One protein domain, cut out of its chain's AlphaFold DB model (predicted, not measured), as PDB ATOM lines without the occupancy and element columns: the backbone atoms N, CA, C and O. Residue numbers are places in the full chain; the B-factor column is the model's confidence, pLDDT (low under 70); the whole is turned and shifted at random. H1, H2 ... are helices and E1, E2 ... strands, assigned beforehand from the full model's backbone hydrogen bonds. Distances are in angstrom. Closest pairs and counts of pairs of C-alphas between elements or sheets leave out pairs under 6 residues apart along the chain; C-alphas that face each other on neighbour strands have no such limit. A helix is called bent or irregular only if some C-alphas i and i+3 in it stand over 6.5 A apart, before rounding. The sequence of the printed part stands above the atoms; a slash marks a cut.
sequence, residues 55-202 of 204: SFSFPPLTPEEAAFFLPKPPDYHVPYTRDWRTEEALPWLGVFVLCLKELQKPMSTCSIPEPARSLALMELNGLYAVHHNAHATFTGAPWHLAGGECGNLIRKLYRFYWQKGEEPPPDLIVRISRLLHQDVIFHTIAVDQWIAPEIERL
ATOM      1  N   SER A  55     158.723 232.906 199.733       92.19
ATOM      2  CA  SER A  55     158.209 231.531 199.879       92.19
ATOM      3  C   SER A  55     158.944 230.732 200.953       92.19
ATOM      4  O   SER A  55     158.375 229.798 201.507       92.19
ATOM      5  N   PHE A  56     160.187 231.096 201.253       93.88
ATOM      6  CA  PHE A  56     160.969 230.555 202.350       93.88
ATOM      7  C   PHE A  56     162.003 231.596 202.800       93.88
ATOM      8  O   PHE A  56     162.499 232.356 201.971       93.88
ATOM      9  N   SER A  57     162.312 231.645 204.098       94.19
ATOM     10  CA  SER A  57     163.359 232.515 204.642       94.19
ATOM     11  C   SER A  57     163.963 231.942 205.922       94.19
ATOM     12  O   SER A  57     163.266 231.267 206.682       94.19
ATOM     13  N   PHE A  58     165.235 232.251 206.180       93.19
ATOM     14  CA  PHE A  58     165.936 231.907 207.423       93.19
ATOM     15  C   PHE A  58     165.933 233.064 208.440       93.19
ATOM     16  O   PHE A  58     166.005 234.234 208.045       93.19
ATOM     17  N   PRO A  59     165.894 232.796 209.758       94.38
ATOM     18  CA  PRO A  59     166.108 233.835 210.760       94.38
ATOM     19  C   PRO A  59     167.500 234.472 210.619       94.38
ATOM     20  O   PRO A  59     168.426 233.822 210.137       94.38
ATOM     21  N   PRO A  60     167.656 235.751 211.006       94.81
ATOM     22  CA  PRO A  60     168.972 236.379 211.041       94.81
ATOM     23  C   PRO A  60     169.906 235.637 211.996       94.81
ATOM     24  O   PRO A  60     169.435 235.058 212.979       94.81
ATOM     25  N   LEU A  61     171.211 235.714 211.731       92.06
ATOM     26  CA  LEU A  61     172.205 235.188 212.662       92.06
ATOM     27  C   LEU A  61     172.126 235.925 213.994       92.06
ATOM     28  O   LEU A  61     171.942 237.146 214.044       92.06
ATOM     29  N   THR A  62     172.323 235.189 215.074       92.19
ATOM     30  CA  THR A  62     172.588 235.783 216.378       92.19
ATOM     31  C   THR A  62     174.007 236.367 216.414       92.19
ATOM     32  O   THR A  62     174.878 235.952 215.642       92.19
ATOM     33  N   PRO A  63     174.288 237.318 217.322       90.94
ATOM     34  CA  PRO A  63     175.649 237.809 217.524       90.94
ATOM     35  C   PRO A  63     176.638 236.699 217.899       90.94
ATOM     36  O   PRO A  63     177.795 236.759 217.497       90.94
ATOM     37  N   GLU A  64     176.185 235.680 218.631       88.50
ATOM     38  CA  GLU A  64     176.986 234.510 219.001       88.50
ATOM     39  C   GLU A  64     177.342 233.660 217.776       88.50
ATOM     40  O   GLU A  64     178.517 233.370 217.543       88.50
ATOM     41  N   GLU A  65     176.347 233.335 216.946       88.62
ATOM     42  CA  GLU A  65     176.560 232.617 215.688       88.62
ATOM     43  C   GLU A  65     177.499 233.397 214.767       88.62
ATOM     44  O   GLU A  65     178.437 232.834 214.214       88.62
ATOM     45  N   ALA A  66     177.305 234.712 214.637       89.12
ATOM     46  CA  ALA A  66     178.179 235.560 213.837       89.12
ATOM     47  C   ALA A  66     179.608 235.639 214.405       89.12
ATOM     48  O   ALA A  66     180.568 235.674 213.637       89.12
ATOM     49  N   ALA A  67     179.770 235.655 215.731       86.19
ATOM     50  CA  ALA A  67     181.076 235.718 216.383       86.19
ATOM     51  C   ALA A  67     181.888 234.427 216.226       86.19
ATOM     52  O   ALA A  67     183.115 234.501 216.174       86.19
ATOM     53  N   PHE A  68     181.233 233.265 216.115       83.81
ATOM     54  CA  PHE A  68     181.905 231.999 215.793       83.81
ATOM     55  C   PHE A  68     182.711 232.098 214.497       83.81
ATOM     56  O   PHE A  68     183.806 231.552 214.385       83.81
ATOM     57  N   PHE A  69     182.174 232.837 213.538       81.12
ATOM     58  CA  PHE A  69     182.764 232.995 212.230       81.12
ATOM     59  C   PHE A  69     183.891 234.040 212.168       81.12
ATOM     60  O   PHE A  69     184.616 234.114 211.180       81.12
ATOM     61  N   LEU A  70     184.079 234.865 213.198       79.81
ATOM     62  CA  LEU A  70     185.154 235.855 213.202       79.81
ATOM     63  C   LEU A  70     186.503 235.200 213.557       79.81
ATOM     64  O   LEU A  70     186.557 234.370 214.465       79.81
ATOM     65  N   PRO A  71     187.610 235.588 212.893       74.06
ATOM     66  CA  PRO A  71     188.936 235.079 213.236       74.06
ATOM     67  C   PRO A  71     189.307 235.449 214.683       74.06
ATOM     68  O   PRO A  71     189.132 236.600 215.094       74.06
ATOM     69  N   LYS A  72     189.844 234.487 215.447       72.81
ATOM     70  CA  LYS A  72     190.294 234.673 216.837       72.81
ATOM     71  C   LYS A  72     191.826 234.541 216.921       72.81
ATOM     72  O   LYS A  72     192.352 233.520 216.498       72.81
ATOM     73  N   PRO A  73     192.564 235.532 217.449       69.88
ATOM     74  CA  PRO A  73     194.003 235.389 217.696       69.88
ATOM     75  C   PRO A  73     194.286 234.408 218.853       69.88
ATOM     76  O   PRO A  73     193.483 234.365 219.786       69.88
ATOM     77  N   PRO A  74     195.433 233.696 218.881       66.19
ATOM     78  CA  PRO A  74     196.446 233.546 217.826       66.19
ATOM     79  C   PRO A  74     196.106 232.433 216.814       66.19
ATOM     80  O   PRO A  74     196.750 232.337 215.770       66.19
ATOM     81  N   ASP A  75     195.092 231.620 217.119       57.53
ATOM     82  CA  ASP A  75     194.667 230.463 216.338       57.53
ATOM     83  C   ASP A  75     193.782 230.891 215.165       57.53
ATOM     84  O   ASP A  75     192.552 230.822 215.199       57.53
ATOM     85  N   TYR A  76     194.424 231.284 214.065       60.34
ATOM     86  CA  TYR A  76     193.779 231.489 212.765       60.34
ATOM     87  C   TYR A  76     193.336 230.162 212.119       60.34
ATOM     88  O   TYR A  76     193.463 229.995 210.906       60.34
ATOM     89  N   HIS A  77     192.837 229.193 212.892       56.69
ATOM     90  CA  HIS A  77     192.161 228.031 212.328       56.69
ATOM     91  C   HIS A  77     190.871 228.518 211.675       56.69
ATOM     92  O   HIS A  77     189.829 228.650 212.310       56.69
ATOM     93  N   VAL A  78     190.975 228.848 210.391       55.25
ATOM     94  CA  VAL A  78     189.847 229.257 209.569       55.25
ATOM     95  C   VAL A  78     188.966 228.018 209.394       55.25
ATOM     96  O   VAL A  78     189.452 227.020 208.849       55.25
ATOM     97  N   PRO A  79     187.695 228.040 209.833       58.09
ATOM     98  CA  PRO A  79     186.739 227.018 209.429       58.09
ATOM     99  C   PRO A  79     186.757 226.951 207.901       58.09
ATOM    100  O   PRO A  79     186.678 227.989 207.252       58.09
ATOM    101  N   TYR A  80     186.937 225.779 207.301       59.44
ATOM    102  CA  TYR A  80     186.909 225.663 205.844       59.44
ATOM    103  C   TYR A  80     185.491 225.322 205.392       59.44
ATOM    104  O   TYR A  80     184.778 224.560 206.042       59.44
ATOM    105  N   THR A  81     185.089 225.867 204.250       61.12
ATOM    106  CA  THR A  81     183.971 225.317 203.476       61.12
ATOM    107  C   THR A  81     184.531 224.648 202.224       61.12
ATOM    108  O   THR A  81     185.698 224.847 201.880       61.12
ATOM    109  N   ARG A  82     183.726 223.832 201.548       65.12
ATOM    110  CA  ARG A  82     184.089 223.278 200.241       65.12
ATOM    111  C   ARG A  82     183.446 224.115 199.146       65.12
ATOM    112  O   ARG A  82     182.261 224.433 199.244       65.12
ATOM    113  N   ASP A  83     184.210 224.456 198.117       65.44
ATOM    114  CA  ASP A  83     183.673 225.058 196.901       65.44
ATOM    115  C   ASP A  83     182.603 224.122 196.318       65.44
ATOM    116  O   ASP A  83     182.834 222.930 196.132       65.44
ATOM    117  N   TRP A  84     181.398 224.624 196.053       62.09
ATOM    118  CA  TRP A  84     180.315 223.771 195.554       62.09
ATOM    119  C   TRP A  84     180.501 223.364 194.078       62.09
ATOM    120  O   TRP A  84     179.861 222.411 193.627       62.09
ATOM    121  N   ARG A  85     181.368 224.064 193.333       62.34
ATOM    122  CA  ARG A  85     181.769 223.768 191.949       62.34
ATOM    123  C   ARG A  85     182.945 222.789 191.907       62.34
ATOM    124  O   ARG A  85     182.868 221.820 191.154       62.34
ATOM    125  N   THR A  86     184.008 223.030 192.683       70.38
ATOM    126  CA  THR A  86     185.276 222.268 192.613       70.38
ATOM    127  C   THR A  86     185.476 221.253 193.743       70.38
ATOM    128  O   THR A  86     186.338 220.391 193.626       70.38
ATOM    129  N   GLU A  87     184.678 221.311 194.814       66.56
ATOM    130  CA  GLU A  87     184.855 220.579 196.087       66.56
ATOM    131  C   GLU A  87     186.147 220.888 196.859       66.56
ATOM    132  O   GLU A  87     186.397 220.301 197.918       66.56
ATOM    133  N   GLU A  88     186.949 221.835 196.381       73.62
ATOM    134  CA  GLU A  88     188.190 222.232 197.030       73.62
ATOM    135  C   GLU A  88     187.910 222.985 198.332       73.62
ATOM    136  O   GLU A  88     186.907 223.690 198.474       73.62
ATOM    137  N   ALA A  89     188.804 222.842 199.310       67.94
ATOM    138  CA  ALA A  89     188.710 223.593 200.555       67.94
ATOM    139  C   ALA A  89     188.990 225.081 200.288       67.94
ATOM    140  O   ALA A  89     190.093 225.446 199.882       67.94
ATOM    141  N   LEU A  90     188.006 225.945 200.549       64.50
ATOM    142  CA  LEU A  90     188.150 227.394 200.442       64.50
ATOM    143  C   LEU A  90     188.316 228.035 201.829       64.50
ATOM    144  O   LEU A  90     187.497 227.775 202.722       64.50
ATOM    145  N   PRO A  91     189.316 228.921 202.016       61.09
ATOM    146  CA  PRO A  91     189.424 229.741 203.217       61.09
ATOM    147  C   PRO A  91     188.207 230.668 203.357       61.09
ATOM    148  O   PRO A  91     187.931 231.508 202.501       61.09
ATOM    149  N   TRP A  92     187.491 230.545 204.474       59.47
ATOM    150  CA  TRP A  92     186.209 231.212 204.749       59.47
ATOM    151  C   TRP A  92     186.275 232.752 204.816       59.47
ATOM    152  O   TRP A  92     185.260 233.428 204.642       59.47
ATOM    153  N   LEU A  93     187.476 233.323 204.971       52.62
ATOM    154  CA  LEU A  93     187.725 234.769 205.053       52.62
ATOM    155  C   LEU A  93     187.195 235.583 203.855       52.62
ATOM    156  O   LEU A  93     186.927 236.772 204.016       52.62
ATOM    157  N   GLY A  94     187.026 234.979 202.674       55.50
ATOM    158  CA  GLY A  94     186.703 235.724 201.451       55.50
ATOM    159  C   GLY A  94     185.226 236.084 201.245       55.50
ATOM    160  O   GLY A  94     184.934 237.178 200.771       55.50
ATOM    161  N   VAL A  95     184.283 235.187 201.563       57.56
ATOM    162  CA  VAL A  95     182.924 235.259 200.973       57.56
ATOM    163  C   VAL A  95     181.864 235.795 201.938       57.56
ATOM    164  O   VAL A  95     181.001 236.569 201.529       57.56
ATOM    165  N   PHE A  96     181.928 235.445 203.229       64.38
ATOM    166  CA  PHE A  96     180.850 235.766 204.177       64.38
ATOM    167  C   PHE A  96     181.200 236.820 205.232       64.38
ATOM    168  O   PHE A  96     180.283 237.473 205.730       64.38
ATOM    169  N   VAL A  97     182.485 237.061 205.536       65.62
ATOM    170  CA  VAL A  97     182.915 238.047 206.558       65.62
ATOM    171  C   VAL A  97     182.308 239.429 206.302       65.62
ATOM    172  O   VAL A  97     181.791 240.064 207.222       65.62
ATOM    173  N   LEU A  98     182.312 239.870 205.041       67.00
ATOM    174  CA  LEU A  98     181.780 241.175 204.639       67.00
ATOM    175  C   LEU A  98     180.258 241.277 204.827       67.00
ATOM    176  O   LEU A  98     179.731 242.369 205.019       67.00
ATOM    177  N   CYS A  99     179.560 240.140 204.822       84.88
ATOM    178  CA  CYS A  99     178.107 240.070 204.897       84.88
ATOM    179  C   CYS A  99     177.579 239.740 206.301       84.88
ATOM    180  O   CYS A  99     176.392 239.939 206.544       84.88
ATOM    181  N   LEU A 100     178.411 239.289 207.253       89.44
ATOM    182  CA  LEU A 100     177.948 238.872 208.590       89.44
ATOM    183  C   LEU A 100     177.132 239.949 209.318       89.44
ATOM    184  O   LEU A 100     176.159 239.635 210.001       89.44
ATOM    185  N   LYS A 101     177.518 241.225 209.190       90.31
ATOM    186  CA  LYS A 101     176.769 242.341 209.792       90.31
ATOM    187  C   LYS A 101     175.392 242.517 209.155       90.31
ATOM    188  O   LYS A 101     174.437 242.804 209.865       90.31
ATOM    189  N   GLU A 102     175.281 242.333 207.840       93.75
ATOM    190  CA  GLU A 102     173.995 242.384 207.136       93.75
ATOM    191  C   GLU A 102     173.117 241.183 207.493       93.75
ATOM    192  O   GLU A 102     171.922 241.344 207.719       93.75
ATOM    193  N   LEU A 103     173.699 239.990 207.612       94.38
ATOM    194  CA  LEU A 103     172.975 238.747 207.902       94.38
ATOM    195  C   LEU A 103     172.434 238.660 209.341       94.38
ATOM    196  O   LEU A 103     171.532 237.868 209.604       94.38
ATOM    197  N   GLN A 104     172.932 239.498 210.255       94.38
ATOM    198  CA  GLN A 104     172.362 239.692 211.597       94.38
ATOM    199  C   GLN A 104     171.140 240.624 211.603       94.38
ATOM    200  O   GLN A 104     170.392 240.669 212.584       94.38
ATOM    201  N   LYS A 105     170.913 241.399 210.536       94.62
ATOM    202  CA  LYS A 105     169.777 242.322 210.478       94.62
ATOM    203  C   LYS A 105     168.475 241.574 210.191       94.62
ATOM    204  O   LYS A 105     168.473 240.597 209.438       94.62
ATOM    205  N   PRO A 106     167.336 242.057 210.723       92.31
ATOM    206  CA  PRO A 106     166.023 241.626 210.261       92.31
ATOM    207  C   PRO A 106     165.903 241.709 208.736       92.31
ATOM    208  O   PRO A 106     166.468 242.605 208.114       92.31
ATOM    209  N   MET A 107     165.108 240.816 208.138       91.06
ATOM    210  CA  MET A 107     164.904 240.763 206.682       91.06
ATOM    211  C   MET A 107     164.508 242.128 206.092       91.06
ATOM    212  O   MET A 107     165.024 242.516 205.054       91.06
ATOM    213  N   SER A 108     163.664 242.889 206.795       88.88
ATOM    214  CA  SER A 108     163.177 244.205 206.365       88.88
ATOM    215  C   SER A 108     164.258 245.293 206.283       88.88
ATOM    216  O   SER A 108     164.010 246.346 205.706       88.88
ATOM    217  N   THR A 109     165.425 245.095 206.905       92.75
ATOM    218  CA  THR A 109     166.522 246.082 206.950       92.75
ATOM    219  C   THR A 109     167.861 245.533 206.450       92.75
ATOM    220  O   THR A 109     168.872 246.235 206.509       92.75
ATOM    221  N   CYS A 110     167.887 244.288 205.969       93.06
ATOM    222  CA  CYS A 110     169.061 243.669 205.365       93.06
ATOM    223  C   CYS A 110     169.212 244.137 203.911       93.06
ATOM    224  O   CYS A 110     168.237 244.137 203.162       93.06
ATOM    225  N   SER A 111     170.424 244.512 203.494       94.31
ATOM    226  CA  SER A 111     170.678 244.933 202.105       94.31
ATOM    227  C   SER A 111     170.771 243.772 201.108       94.31
ATOM    228  O   SER A 111     170.704 243.993 199.900       94.31
ATOM    229  N   ILE A 112     170.930 242.538 201.595       93.12
ATOM    230  CA  ILE A 112     171.037 241.341 200.760       93.12
ATOM    231  C   ILE A 112     169.617 240.864 200.414       93.12
ATOM    232  O   ILE A 112     168.848 240.563 201.332       93.12
ATOM    233  N   PRO A 113     169.252 240.764 199.123       92.88
ATOM    234  CA  PRO A 113     167.907 240.370 198.719       92.88
ATOM    235  C   PRO A 113     167.662 238.867 198.910       92.88
ATOM    236  O   PRO A 113     168.588 238.050 198.910       92.88
ATOM    237  N   GLU A 114     166.392 238.479 199.012       92.00
ATOM    238  CA  GLU A 114     165.997 237.076 198.877       92.00
ATOM    239  C   GLU A 114     166.059 236.642 197.396       92.00
ATOM    240  O   GLU A 114     165.760 237.449 196.515       92.00
ATOM    241  N   PRO A 115     166.437 235.386 197.092       92.12
ATOM    242  CA  PRO A 115     166.754 234.308 198.035       92.12
ATOM    243  C   PRO A 115     168.212 234.288 198.528       92.12
ATOM    244  O   PRO A 115     168.553 233.459 199.372       92.12
ATOM    245  N   ALA A 116     169.086 235.160 198.014       90.25
ATOM    246  CA  ALA A 116     170.521 235.137 198.321       90.25
ATOM    247  C   ALA A 116     170.801 235.244 199.829       90.25
ATOM    248  O   ALA A 116     171.675 234.552 200.353       90.25
ATOM    249  N   ARG A 117     170.014 236.055 200.541       93.50
ATOM    250  CA  ARG A 117     170.098 236.207 201.996       93.50
ATOM    251  C   ARG A 117     169.843 234.893 202.730       93.50
ATOM    252  O   ARG A 117     170.643 234.500 203.577       93.50
ATOM    253  N   SER A 118     168.753 234.199 202.405       93.12
ATOM    254  CA  SER A 118     168.417 232.927 203.050       93.12
ATOM    255  C   SER A 118     169.356 231.796 202.661       93.12
ATOM    256  O   SER A 118     169.647 230.957 203.505       93.12
ATOM    257  N   LEU A 119     169.878 231.797 201.433       90.38
ATOM    258  CA  LEU A 119     170.922 230.859 201.022       90.38
ATOM    259  C   LEU A 119     172.201 231.054 201.845       90.38
ATOM    260  O   LEU A 119     172.729 230.091 202.386       90.38
ATOM    261  N   ALA A 120     172.651 232.299 202.026       90.44
ATOM    262  CA  ALA A 120     173.803 232.600 202.874       90.44
ATOM    263  C   ALA A 120     173.582 232.164 204.332       90.44
ATOM    264  O   ALA A 120     174.456 231.559 204.946       90.44
ATOM    265  N   LEU A 121     172.401 232.440 204.893       92.44
ATOM    266  CA  LEU A 121     172.072 232.034 206.260       92.44
ATOM    267  C   LEU A 121     172.006 230.522 206.436       92.44
ATOM    268  O   LEU A 121     172.502 230.024 207.441       92.44
ATOM    269  N   MET A 122     171.402 229.811 205.488       90.50
ATOM    270  CA  MET A 122     171.296 228.353 205.487       90.50
ATOM    271  C   MET A 122     172.682 227.709 205.548       90.50
ATOM    272  O   MET A 122     172.951 226.895 206.428       90.50
ATOM    273  N   GLU A 123     173.583 228.163 204.677       86.00
ATOM    274  CA  GLU A 123     174.983 227.740 204.623       86.00
ATOM    275  C   GLU A 123     175.710 227.968 205.956       86.00
ATOM    276  O   GLU A 123     176.332 227.052 206.500       86.00
ATOM    277  N   LEU A 124     175.591 229.171 206.523       87.94
ATOM    278  CA  LEU A 124     176.233 229.516 207.792       87.94
ATOM    279  C   LEU A 124     175.643 228.726 208.965       87.94
ATOM    280  O   LEU A 124     176.391 228.194 209.775       87.94
ATOM    281  N   ASN A 125     174.322 228.573 209.040       88.56
ATOM    282  CA  ASN A 125     173.677 227.776 210.084       88.56
ATOM    283  C   ASN A 125     174.138 226.310 210.041       88.56
ATOM    284  O   ASN A 125     174.449 225.741 211.087       88.56
ATOM    285  N   GLY A 126     174.247 225.723 208.846       84.81
ATOM    286  CA  GLY A 126     174.754 224.362 208.676       84.81
ATOM    287  C   GLY A 126     176.216 224.211 209.101       84.81
ATOM    288  O   GLY A 126     176.559 223.272 209.816       84.81
ATOM    289  N   LEU A 127     177.082 225.158 208.725       82.00
ATOM    290  CA  LEU A 127     178.483 225.164 209.165       82.00
ATOM    291  C   LEU A 127     178.599 225.304 210.685       82.00
ATOM    292  O   LEU A 127     179.358 224.568 211.315       82.00
ATOM    293  N   TYR A 128     177.827 226.216 211.277       84.38
ATOM    294  CA  TYR A 128     177.781 226.391 212.724       84.38
ATOM    295  C   TYR A 128     177.407 225.073 213.420       84.38
ATOM    296  O   TYR A 128     178.089 224.684 214.368       84.38
ATOM    297  N   ALA A 129     176.407 224.348 212.901       81.75
ATOM    298  CA  ALA A 129     175.978 223.043 213.414       81.75
ATOM    299  C   ALA A 129     177.103 221.994 213.390       81.75
ATOM    300  O   ALA A 129     177.352 221.321 214.391       81.75
ATOM    301  N   VAL A 130     177.797 221.867 212.252       77.62
ATOM    302  CA  VAL A 130     178.887 220.896 212.063       77.62
ATOM    303  C   VAL A 130     180.027 221.162 213.046       77.62
ATOM    304  O   VAL A 130     180.514 220.237 213.690       77.62
ATOM    305  N   HIS A 131     180.427 222.425 213.204       76.69
ATOM    306  CA  HIS A 131     181.551 222.793 214.066       76.69
ATOM    307  C   HIS A 131     181.230 222.768 215.561       76.69
ATOM    308  O   HIS A 131     182.112 222.461 216.359       76.69
ATOM    309  N   HIS A 132     179.982 223.033 215.950       75.88
ATOM    310  CA  HIS A 132     179.531 222.866 217.336       75.88
ATOM    311  C   HIS A 132     179.144 221.422 217.654       75.88
ATOM    312  O   HIS A 132     178.524 221.161 218.681       75.88
ATOM    313  N   ASN A 133     179.541 220.474 216.796       62.56
ATOM    314  CA  ASN A 133     179.362 219.052 217.024       62.56
ATOM    315  C   ASN A 133     177.887 218.696 217.282       62.56
ATOM    316  O   ASN A 133     177.582 217.850 218.120       62.56
ATOM    317  N   ALA A 134     176.954 219.302 216.536       53.56
ATOM    318  CA  ALA A 134     175.534 218.944 216.611       53.56
ATOM    319  C   ALA A 134     175.285 217.452 216.287       53.56
ATOM    320  O   ALA A 134     174.255 216.903 216.668       53.56
ATOM    321  N   HIS A 135     176.248 216.776 215.644       48.31
ATOM    322  CA  HIS A 135     176.262 215.319 215.459       48.31
ATOM    323  C   HIS A 135     176.584 214.515 216.741       48.31
ATOM    324  O   HIS A 135     176.308 213.319 216.776       48.31
ATOM    325  N   ALA A 136     177.166 215.134 217.775       45.59
ATOM    326  CA  ALA A 136     177.587 214.497 219.032       45.59
ATOM    327  C   ALA A 136     176.828 215.014 220.272       45.59
ATOM    328  O   ALA A 136     176.672 214.276 221.241       45.59
ATOM    329  N   THR A 137     176.308 216.244 220.245       49.41
ATOM    330  CA  THR A 137     175.423 216.790 221.284       49.41
ATOM    331  C   THR A 137     174.205 217.413 220.612       49.41
ATOM    332  O   THR A 137     174.248 218.529 220.102       49.41
ATOM    333  N   PHE A 138     173.118 216.649 220.573       51.06
ATOM    334  CA  PHE A 138     171.929 216.858 219.743       51.06
ATOM    335  C   PHE A 138     171.079 218.110 220.077       51.06
ATOM    336  O   PHE A 138     170.021 218.307 219.492       51.06
ATOM    337  N   THR A 139     171.522 219.009 220.961       52.16
ATOM    338  CA  THR A 139     170.788 220.225 221.380       52.16
ATOM    339  C   THR A 139     170.803 221.380 220.367       52.16
ATOM    340  O   THR A 139     170.319 222.469 220.684       52.16
ATOM    341  N   GLY A 140     171.352 221.180 219.164       60.28
ATOM    342  CA  GLY A 140     171.411 222.208 218.121       60.28
ATOM    343  C   GLY A 140     170.029 222.790 217.811       60.28
ATOM    344  O   GLY A 140     169.029 222.068 217.772       60.28
ATOM    345  N   ALA A 141     169.944 224.106 217.592       82.12
ATOM    346  CA  ALA A 141     168.666 224.725 217.259       82.12
ATOM    347  C   ALA A 141     168.124 224.103 215.954       82.12
ATOM    348  O   ALA A 141     168.905 223.871 215.030       82.12
ATOM    349  N   PRO A 142     166.802 223.884 215.802       89.75
ATOM    350  CA  PRO A 142     166.233 223.284 214.589       89.75
ATOM    351  C   PRO A 142     166.650 223.973 213.279       89.75
ATOM    352  O   PRO A 142     166.738 223.334 212.238       89.75
ATOM    353  N   TRP A 143     166.947 225.275 213.335       91.75
ATOM    354  CA  TRP A 143     167.475 226.050 212.211       91.75
ATOM    355  C   TRP A 143     168.907 225.675 211.817       91.75
ATOM    356  O   TRP A 143     169.226 225.712 210.634       91.75
ATOM    357  N   HIS A 144     169.757 225.295 212.773       90.69
ATOM    358  CA  HIS A 144     171.122 224.824 212.516       90.69
ATOM    359  C   HIS A 144     171.101 223.498 211.762       90.69
ATOM    360  O   HIS A 144     171.750 223.369 210.726       90.69
ATOM    361  N   LEU A 145     170.291 222.550 212.247       88.19
ATOM    362  CA  LEU A 145     170.106 221.242 211.614       88.19
ATOM    363  C   LEU A 145     169.528 221.390 210.204       88.19
ATOM    364  O   LEU A 145     170.133 220.919 209.240       88.19
ATOM    365  N   ALA A 146     168.438 222.154 210.073       91.56
ATOM    366  CA  ALA A 146     167.828 222.411 208.776       91.56
ATOM    367  C   ALA A 146     168.775 223.151 207.819       91.56
ATOM    368  O   ALA A 146     168.792 222.888 206.623       91.56
ATOM    369  N   GLY A 147     169.609 224.065 208.329       91.00
ATOM    370  CA  GLY A 147     170.646 224.732 207.541       91.00
ATOM    371  C   GLY A 147     171.637 223.750 206.912       91.00
ATOM    372  O   GLY A 147     171.990 223.900 205.742       91.00
ATOM    373  N   GLY A 148     172.038 222.713 207.653       86.81
ATOM    374  CA  GLY A 148     172.932 221.661 207.166       86.81
ATOM    375  C   GLY A 148     172.327 220.837 206.028       86.81
ATOM    376  O   GLY A 148     172.926 220.743 204.951       86.81
ATOM    377  N   GLU A 149     171.133 220.283 206.244       88.19
ATOM    378  CA  GLU A 149     170.442 219.421 205.271       88.19
ATOM    379  C   GLU A 149     169.965 220.210 204.044       88.19
ATOM    380  O   GLU A 149     170.293 219.866 202.900       88.19
ATOM    381  N   CYS A 150     169.270 221.334 204.259       91.25
ATOM    382  CA  CYS A 150     168.822 222.199 203.171       91.25
ATOM    383  C   CYS A 150     170.007 222.761 202.372       91.25
ATOM    384  O   CYS A 150     169.955 222.786 201.141       91.25
ATOM    385  N   GLY A 151     171.093 223.167 203.041       87.75
ATOM    386  CA  GLY A 151     172.299 223.673 202.378       87.75
ATOM    387  C   GLY A 151     172.930 222.616 201.473       87.75
ATOM    388  O   GLY A 151     173.246 222.882 200.314       87.75
ATOM    389  N   ASN A 152     173.027 221.371 201.948       86.12
ATOM    390  CA  ASN A 152     173.515 220.245 201.149       86.12
ATOM    391  C   ASN A 152     172.655 220.012 199.892       86.12
ATOM    392  O   ASN A 152     173.194 219.869 198.788       86.12
ATOM    393  N   LEU A 153     171.325 220.031 200.038       90.94
ATOM    394  CA  LEU A 153     170.389 219.914 198.918       90.94
ATOM    395  C   LEU A 153     170.591 221.033 197.886       90.94
ATOM    396  O   LEU A 153     170.709 220.747 196.693       90.94
ATOM    397  N   ILE A 154     170.660 222.293 198.330       90.44
ATOM    398  CA  ILE A 154     170.877 223.443 197.443       90.44
ATOM    399  C   ILE A 154     172.185 223.287 196.667       90.44
ATOM    400  O   ILE A 154     172.172 223.399 195.442       90.44
ATOM    401  N   ARG A 155     173.299 222.965 197.337       86.81
ATOM    402  CA  ARG A 155     174.597 222.777 196.666       86.81
ATOM    403  C   ARG A 155     174.531 221.696 195.589       86.81
ATOM    404  O   ARG A 155     175.043 221.898 194.490       86.81
ATOM    405  N   LYS A 156     173.860 220.570 195.863       90.38
ATOM    406  CA  LYS A 156     173.657 219.491 194.879       90.38
ATOM    407  C   LYS A 156     172.841 219.953 193.673       90.38
ATOM    408  O   LYS A 156     173.208 219.636 192.544       90.38
ATOM    409  N   LEU A 157     171.769 220.718 193.893       92.38
ATOM    410  CA  LEU A 157     170.946 221.264 192.810       92.38
ATOM    411  C   LEU A 157     171.733 222.260 191.951       92.38
ATOM    412  O   LEU A 157     171.722 222.151 190.728       92.38
ATOM    413  N   TYR A 158     172.460 223.190 192.570       89.25
ATOM    414  CA  TYR A 158     173.293 224.157 191.848       89.25
ATOM    415  C   TYR A 158     174.391 223.465 191.040       89.25
ATOM    416  O   TYR A 158     174.595 223.786 189.870       89.25
ATOM    417  N   ARG A 159     175.050 222.456 191.622       88.44
ATOM    418  CA  ARG A 159     176.045 221.642 190.917       88.44
ATOM    419  C   ARG A 159     175.448 220.899 189.724       88.44
ATOM    420  O   ARG A 159     176.091 220.826 188.682       88.44
ATOM    421  N   PHE A 160     174.235 220.367 189.861       93.25
ATOM    422  CA  PHE A 160     173.539 219.683 188.771       93.25
ATOM    423  C   PHE A 160     173.306 220.603 187.565       93.25
ATOM    424  O   PHE A 160     173.631 220.216 186.445       93.25
ATOM    425  N   TYR A 161     172.792 221.820 187.778       93.81
ATOM    426  CA  TYR A 161     172.601 222.791 186.690       93.81
ATOM    427  C   TYR A 161     173.939 223.228 186.087       93.81
ATOM    428  O   TYR A 161     174.112 223.191 184.869       93.81
ATOM    429  N   TRP A 162     174.931 223.504 186.936       89.25
ATOM    430  CA  TRP A 162     176.279 223.854 186.494       89.25
ATOM    431  C   TRP A 162     176.905 222.789 185.580       89.25
ATOM    432  O   TRP A 162     177.446 223.118 184.529       89.25
ATOM    433  N   GLN A 163     176.797 221.505 185.937       91.31
ATOM    434  CA  GLN A 163     177.315 220.395 185.124       91.31
ATOM    435  C   GLN A 163     176.640 220.279 183.751       91.31
ATOM    436  O   GLN A 163     177.228 219.714 182.831       91.31
ATOM    437  N   LYS A 164     175.431 220.825 183.598       94.81
ATOM    438  CA  LYS A 164     174.733 220.926 182.313       94.81
ATOM    439  C   LYS A 164     175.084 222.186 181.519       94.81
ATOM    440  O   LYS A 164     174.641 222.312 180.383       94.81
ATOM    441  N   GLY A 165     175.852 223.113 182.094       94.44
ATOM    442  CA  GLY A 165     176.041 224.450 181.529       94.44
ATOM    443  C   GLY A 165     174.770 225.303 181.587       94.44
ATOM    444  O   GLY A 165     174.604 226.210 180.778       94.44
ATOM    445  N   GLU A 166     173.865 224.992 182.516       94.75
ATOM    446  CA  GLU A 166     172.603 225.696 182.730       94.75
ATOM    447  C   GLU A 166     172.665 226.511 184.031       94.75
ATOM    448  O   GLU A 166     173.348 226.142 184.988       94.75
ATOM    449  N   GLU A 167     171.905 227.604 184.091       91.94
ATOM    450  CA  GLU A 167     171.627 228.297 185.352       91.94
ATOM    451  C   GLU A 167     170.418 227.649 186.044       91.94
ATOM    452  O   GLU A 167     169.467 227.235 185.367       91.94
ATOM    453  N   PRO A 168     170.394 227.574 187.386       92.75
ATOM    454  CA  PRO A 168     169.204 227.147 188.101       92.75
ATOM    455  C   PRO A 168     167.991 228.032 187.763       92.75
ATOM    456  O   PRO A 168     168.142 229.247 187.608       92.75
ATOM    457  N   PRO A 169     166.768 227.470 187.710       94.06
ATOM    458  CA  PRO A 169     165.559 228.248 187.503       94.06
ATOM    459  C   PRO A 169     165.455 229.395 188.517       94.06
ATOM    460  O   PRO A 169     165.690 229.171 189.710       94.06
ATOM    461  N   PRO A 170     165.044 230.605 188.099       90.25
ATOM    462  CA  PRO A 170     164.951 231.757 189.000       90.25
ATOM    463  C   PRO A 170     163.933 231.545 190.134       90.25
ATOM    464  O   PRO A 170     164.012 232.187 191.177       90.25
ATOM    465  N   ASP A 171     162.992 230.616 189.956       92.69
ATOM    466  CA  ASP A 171     161.980 230.217 190.932       92.69
ATOM    467  C   ASP A 171     162.339 228.923 191.692       92.69
ATOM    468  O   ASP A 171     161.478 228.352 192.363       92.69
ATOM    469  N   LEU A 172     163.591 228.446 191.629       93.50
ATOM    470  CA  LEU A 172     164.017 227.189 192.262       93.50
ATOM    471  C   LEU A 172     163.606 227.108 193.740       93.50
ATOM    472  O   LEU A 172     163.041 226.103 194.171       93.50
ATOM    473  N   ILE A 173     163.834 228.179 194.506       92.81
ATOM    474  CA  ILE A 173     163.476 228.239 195.931       92.81
ATOM    475  C   ILE A 173     161.968 228.144 196.139       92.81
ATOM    476  O   ILE A 173     161.520 227.482 197.072       92.81
ATOM    477  N   VAL A 174     161.168 228.740 195.253       92.94
ATOM    478  CA  VAL A 174     159.705 228.626 195.302       92.94
ATOM    479  C   VAL A 174     159.299 227.166 195.120       92.94
ATOM    480  O   VAL A 174     158.540 226.642 195.941       92.94
ATOM    481  N   ARG A 175     159.863 226.487 194.110       94.38
ATOM    482  CA  ARG A 175     159.573 225.078 193.784       94.38
ATOM    483  C   ARG A 175     159.860 224.131 194.948       94.38
ATOM    484  O   ARG A 175     159.087 223.202 195.166       94.38
ATOM    485  N   ILE A 176     160.929 224.374 195.707       93.56
ATOM    486  CA  ILE A 176     161.338 223.495 196.814       93.56
ATOM    487  C   ILE A 176     160.933 224.013 198.202       93.56
ATOM    488  O   ILE A 176     161.159 223.331 199.194       93.56
ATOM    489  N   SER A 177     160.302 225.186 198.304       92.88
ATOM    490  CA  SER A 177     159.979 225.837 199.588       92.88
ATOM    491  C   SER A 177     159.170 224.963 200.551       92.88
ATOM    492  O   SER A 177     159.360 225.036 201.764       92.88
ATOM    493  N   ARG A 178     158.281 224.106 200.030       90.75
ATOM    494  CA  ARG A 178     157.526 223.137 200.841       90.75
ATOM    495  C   ARG A 178     158.446 222.125 201.518       90.75
ATOM    496  O   ARG A 178     158.281 221.888 202.708       90.75
ATOM    497  N   LEU A 179     159.423 221.596 200.783       91.81
ATOM    498  CA  LEU A 179     160.415 220.667 201.317       91.81
ATOM    499  C   LEU A 179     161.264 221.348 202.397       91.81
ATOM    500  O   LEU A 179     161.417 220.803 203.481       91.81
ATOM    501  N   LEU A 180     161.718 222.582 202.144       93.69
ATOM    502  CA  LEU A 180     162.492 223.358 203.121       93.69
ATOM    503  C   LEU A 180     161.694 223.625 204.412       93.69
ATOM    504  O   LEU A 180     162.228 223.547 205.514       93.69
ATOM    505  N   HIS A 181     160.395 223.922 204.306       92.56
ATOM    506  CA  HIS A 181     159.536 224.062 205.482       92.56
ATOM    507  C   HIS A 181     159.350 222.740 206.236       92.56
ATOM    508  O   HIS A 181     159.373 222.752 207.465       92.56
ATOM    509  N   GLN A 182     159.157 221.624 205.526       89.88
ATOM    510  CA  GLN A 182     159.014 220.299 206.136       89.88
ATOM    511  C   GLN A 182     160.272 219.883 206.896       89.88
ATOM    512  O   GLN A 182     160.153 219.350 207.994       89.88
ATOM    513  N   ASP A 183     161.449 220.191 206.363       91.69
ATOM    514  CA  ASP A 183     162.733 219.923 207.007       91.69
ATOM    515  C   ASP A 183     162.873 220.672 208.347       91.69
ATOM    516  O   ASP A 183     163.127 220.076 209.396       91.69
ATOM    517  N   VAL A 184     162.557 221.973 208.357       92.44
ATOM    518  CA  VAL A 184     162.528 222.778 209.593       92.44
ATOM    519  C   VAL A 184     161.511 222.224 210.598       92.44
ATOM    520  O   VAL A 184     161.798 222.164 211.796       92.44
ATOM    521  N   ILE A 185     160.323 221.811 210.142       90.94
ATOM    522  CA  ILE A 185     159.296 221.198 211.000       90.94
ATOM    523  C   ILE A 185     159.816 219.894 211.609       90.94
ATOM    524  O   ILE A 185     159.738 219.730 212.827       90.94
ATOM    525  N   PHE A 186     160.380 219.010 210.785       90.31
ATOM    526  CA  PHE A 186     160.934 217.726 211.202       90.31
ATOM    527  C   PHE A 186     161.982 217.910 212.299       90.31
ATOM    528  O   PHE A 186     161.842 217.338 213.379       90.31
ATOM    529  N   HIS A 187     162.968 218.782 212.080       90.25
ATOM    530  CA  HIS A 187     163.992 219.058 213.084       90.25
ATOM    531  C   HIS A 187     163.426 219.705 214.349       90.25
ATOM    532  O   HIS A 187     163.915 219.438 215.442       90.25
ATOM    533  N   THR A 188     162.364 220.508 214.240       91.12
ATOM    534  CA  THR A 188     161.711 221.074 215.429       91.12
ATOM    535  C   THR A 188     161.058 219.983 216.275       91.12
ATOM    536  O   THR A 188     161.248 219.958 217.488       91.12
ATOM    537  N   ILE A 189     160.322 219.068 215.638       89.75
ATOM    538  CA  ILE A 189     159.654 217.951 216.315       89.75
ATOM    539  C   ILE A 189     160.686 216.990 216.908       89.75
ATOM    540  O   ILE A 189     160.543 216.592 218.060       89.75
ATOM    541  N   ALA A 190     161.732 216.644 216.155       86.88
ATOM    542  CA  ALA A 190     162.785 215.743 216.616       86.88
ATOM    543  C   ALA A 190     163.502 216.295 217.861       86.88
ATOM    544  O   ALA A 190     163.735 215.552 218.818       86.88
ATOM    545  N   VAL A 191     163.798 217.601 217.877       83.81
ATOM    546  CA  VAL A 191     164.404 218.268 219.038       83.81
ATOM    547  C   VAL A 191     163.475 218.226 220.255       83.81
ATOM    548  O   VAL A 191     163.918 217.837 221.333       83.81
ATOM    549  N   ASP A 192     162.194 218.572 220.086       83.25
ATOM    550  CA  ASP A 192     161.199 218.632 221.172       83.25
ATOM    551  C   ASP A 192     160.840 217.249 221.741       83.25
ATOM    552  O   ASP A 192     160.768 217.071 222.953       83.25
ATOM    553  N   GLN A 193     160.606 216.257 220.877       83.12
ATOM    554  CA  GLN A 193     159.994 214.987 221.280       83.12
ATOM    555  C   GLN A 193     160.985 213.857 221.533       83.12
ATOM    556  O   GLN A 193     160.659 212.933 222.278       83.12
ATOM    557  N   TRP A 194     162.153 213.869 220.888       79.44
ATOM    558  CA  TRP A 194     163.084 212.737 220.942       79.44
ATOM    559  C   TRP A 194     164.373 213.113 221.648       79.44
ATOM    560  O   TRP A 194     164.818 212.397 222.540       79.44
ATOM    561  N   ILE A 195     164.952 214.250 221.272       74.88
ATOM    562  CA  ILE A 195     166.278 214.638 221.735       74.88
ATOM    563  C   ILE A 195     166.231 215.219 223.147       74.88
ATOM    564  O   ILE A 195     166.920 214.706 224.027       74.88
ATOM    565  N   ALA A 196     165.453 216.281 223.377       75.38
ATOM    566  CA  ALA A 196     165.446 216.957 224.674       75.38
ATOM    567  C   ALA A 196     165.073 216.008 225.831       75.38
ATOM    568  O   ALA A 196     165.830 215.960 226.802       75.38
ATOM    569  N   PRO A 197     164.029 215.160 225.711       79.88
ATOM    570  CA  PRO A 197     163.705 214.194 226.758       79.88
ATOM    571  C   PRO A 197     164.806 213.152 226.994       79.88
ATOM    572  O   PRO A 197     165.009 212.722 228.124       79.88
ATOM    573  N   GLU A 198     165.523 212.718 225.952       78.94
ATOM    574  CA  GLU A 198     166.620 211.754 226.114       78.94
ATOM    575  C   GLU A 198     167.816 212.360 226.845       78.94
ATOM    576  O   GLU A 198     168.398 211.721 227.716       78.94
ATOM    577  N   ILE A 199     168.152 213.614 226.545       73.88
ATOM    578  CA  ILE A 199     169.228 214.326 227.235       73.88
ATOM    579  C   ILE A 199     168.883 214.524 228.711       73.88
ATOM    580  O   ILE A 199     169.732 214.289 229.567       73.88
ATOM    581  N   GLU A 200     167.640 214.900 229.020       80.31
ATOM    582  CA  GLU A 200     167.159 214.998 230.402       80.31
ATOM    583  C   GLU A 200     167.263 213.654 231.135       80.31
ATOM    584  O   GLU A 200     167.698 213.627 232.284       80.31
ATOM    585  N   ARG A 201     166.937 212.534 230.469       83.44
ATOM    586  CA  ARG A 201     167.112 211.184 231.033       83.44
ATOM    587  C   ARG A 201     168.570 210.832 231.310       83.44
ATOM    588  O   ARG A 201     168.838 210.217 232.332       83.44
ATOM    589  N   LEU A 202     169.491 211.176 230.411       80.94
ATOM    590  CA  LEU A 202     170.921 210.877 230.569       80.94
ATOM    591  C   LEU A 202     171.610 211.767 231.615       80.94
ATOM    592  O   LEU A 202     172.668 211.400 232.122       80.94
TER     593      LEU A 202
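Overview. This is residues 55 to 202 of the 204 residues of the protein "BY PROTMAP: gi|342321630|gb|EGU13563.1| Proteophosphoglycan ppg4 [Rhodotorula glutinis ATCC 204091]" of Rhodosporidium toruloides (UniProt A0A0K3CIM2). What shape does the model show? Two long helices, H4 and H5, form a splayed hairpin, and H3 crosses H4 on the side away from H5; short H1 and H2 and the small strand hairpin E1-E2 lie round H3. What is printed? The printed part has 148 residues with five named helices and two named strands, in the order H1, E1, E2, H2, H3, H4, H5, mostly helix; the two strands form one antiparallel sheet. It is compact, with a radius of gyration of the C-alphas of 16.1 A, and spans 52 by 43 by 33 A.

Arrangement. What comes first? H1, residues 63 to 68, only just touches residues 125 to 128 of H3, residues 116 to 131, with 3 pairs of C-alphas within 8 A, the closest Glu 65 and Tyr 128 at 7.0 A. E1, residues 80 to 82, and E2, residues 89 to 91, are an antiparallel hairpin, with N 90 and O 81 within hydrogen-bond range at 2.9 A. H2, residues 100 to 103, only just touches H3 with 3 pairs, the closest C-alphas being Leu 103 and Leu 121, 7.0 A apart. How do the long helices stand? H3, the hub, touches residues 143 to 151 of H4, residues 142 to 163, at a steep tilt of 62 degrees, opposite ways; their closest C-alphas, Gly 126 and Gly 148, are 3.6 A apart. H4 and H5, residues 172 to 202, touch as a helical hairpin at a shallow tilt of 34.7 degrees, only just short of steep, with closest C-alphas Pro 142 and His 187 at 5.0 A, while H3 and H5 are apart. Are the helix backbones complete? In H1, H3 and H4 each O i to N i+4 pair is within hydrogen-bond range, in H5 22 of 27; H2 is too short for one.

Along the chain. Where do the ends lie? H1 begins at C-alpha 63 (175.649, 237.809, 217.524) and H5 ends at C-alpha 202 (170.921, 210.877, 230.569). How long are the helices? H3 measures 22.8 A, H4 31.6 A and H5 42.2 A; H5 is irregular, C-alphas 175 and 178 being 7.6 A apart, with a kink of 39 degrees near residue 179.

Size, cuts and confidence. Is it continuous? The printed part has no cut; the links H1 to E1 and H2 to H3 are long. How large is it? The C-alphas farthest apart, Gly 165 and Arg 201, are 52.0 A apart. Where is confidence low? Residues 73 to 85, 87, 89 to 98 and 133 to 140 are under 70; the mean pLDDT of the printed part is 82.2.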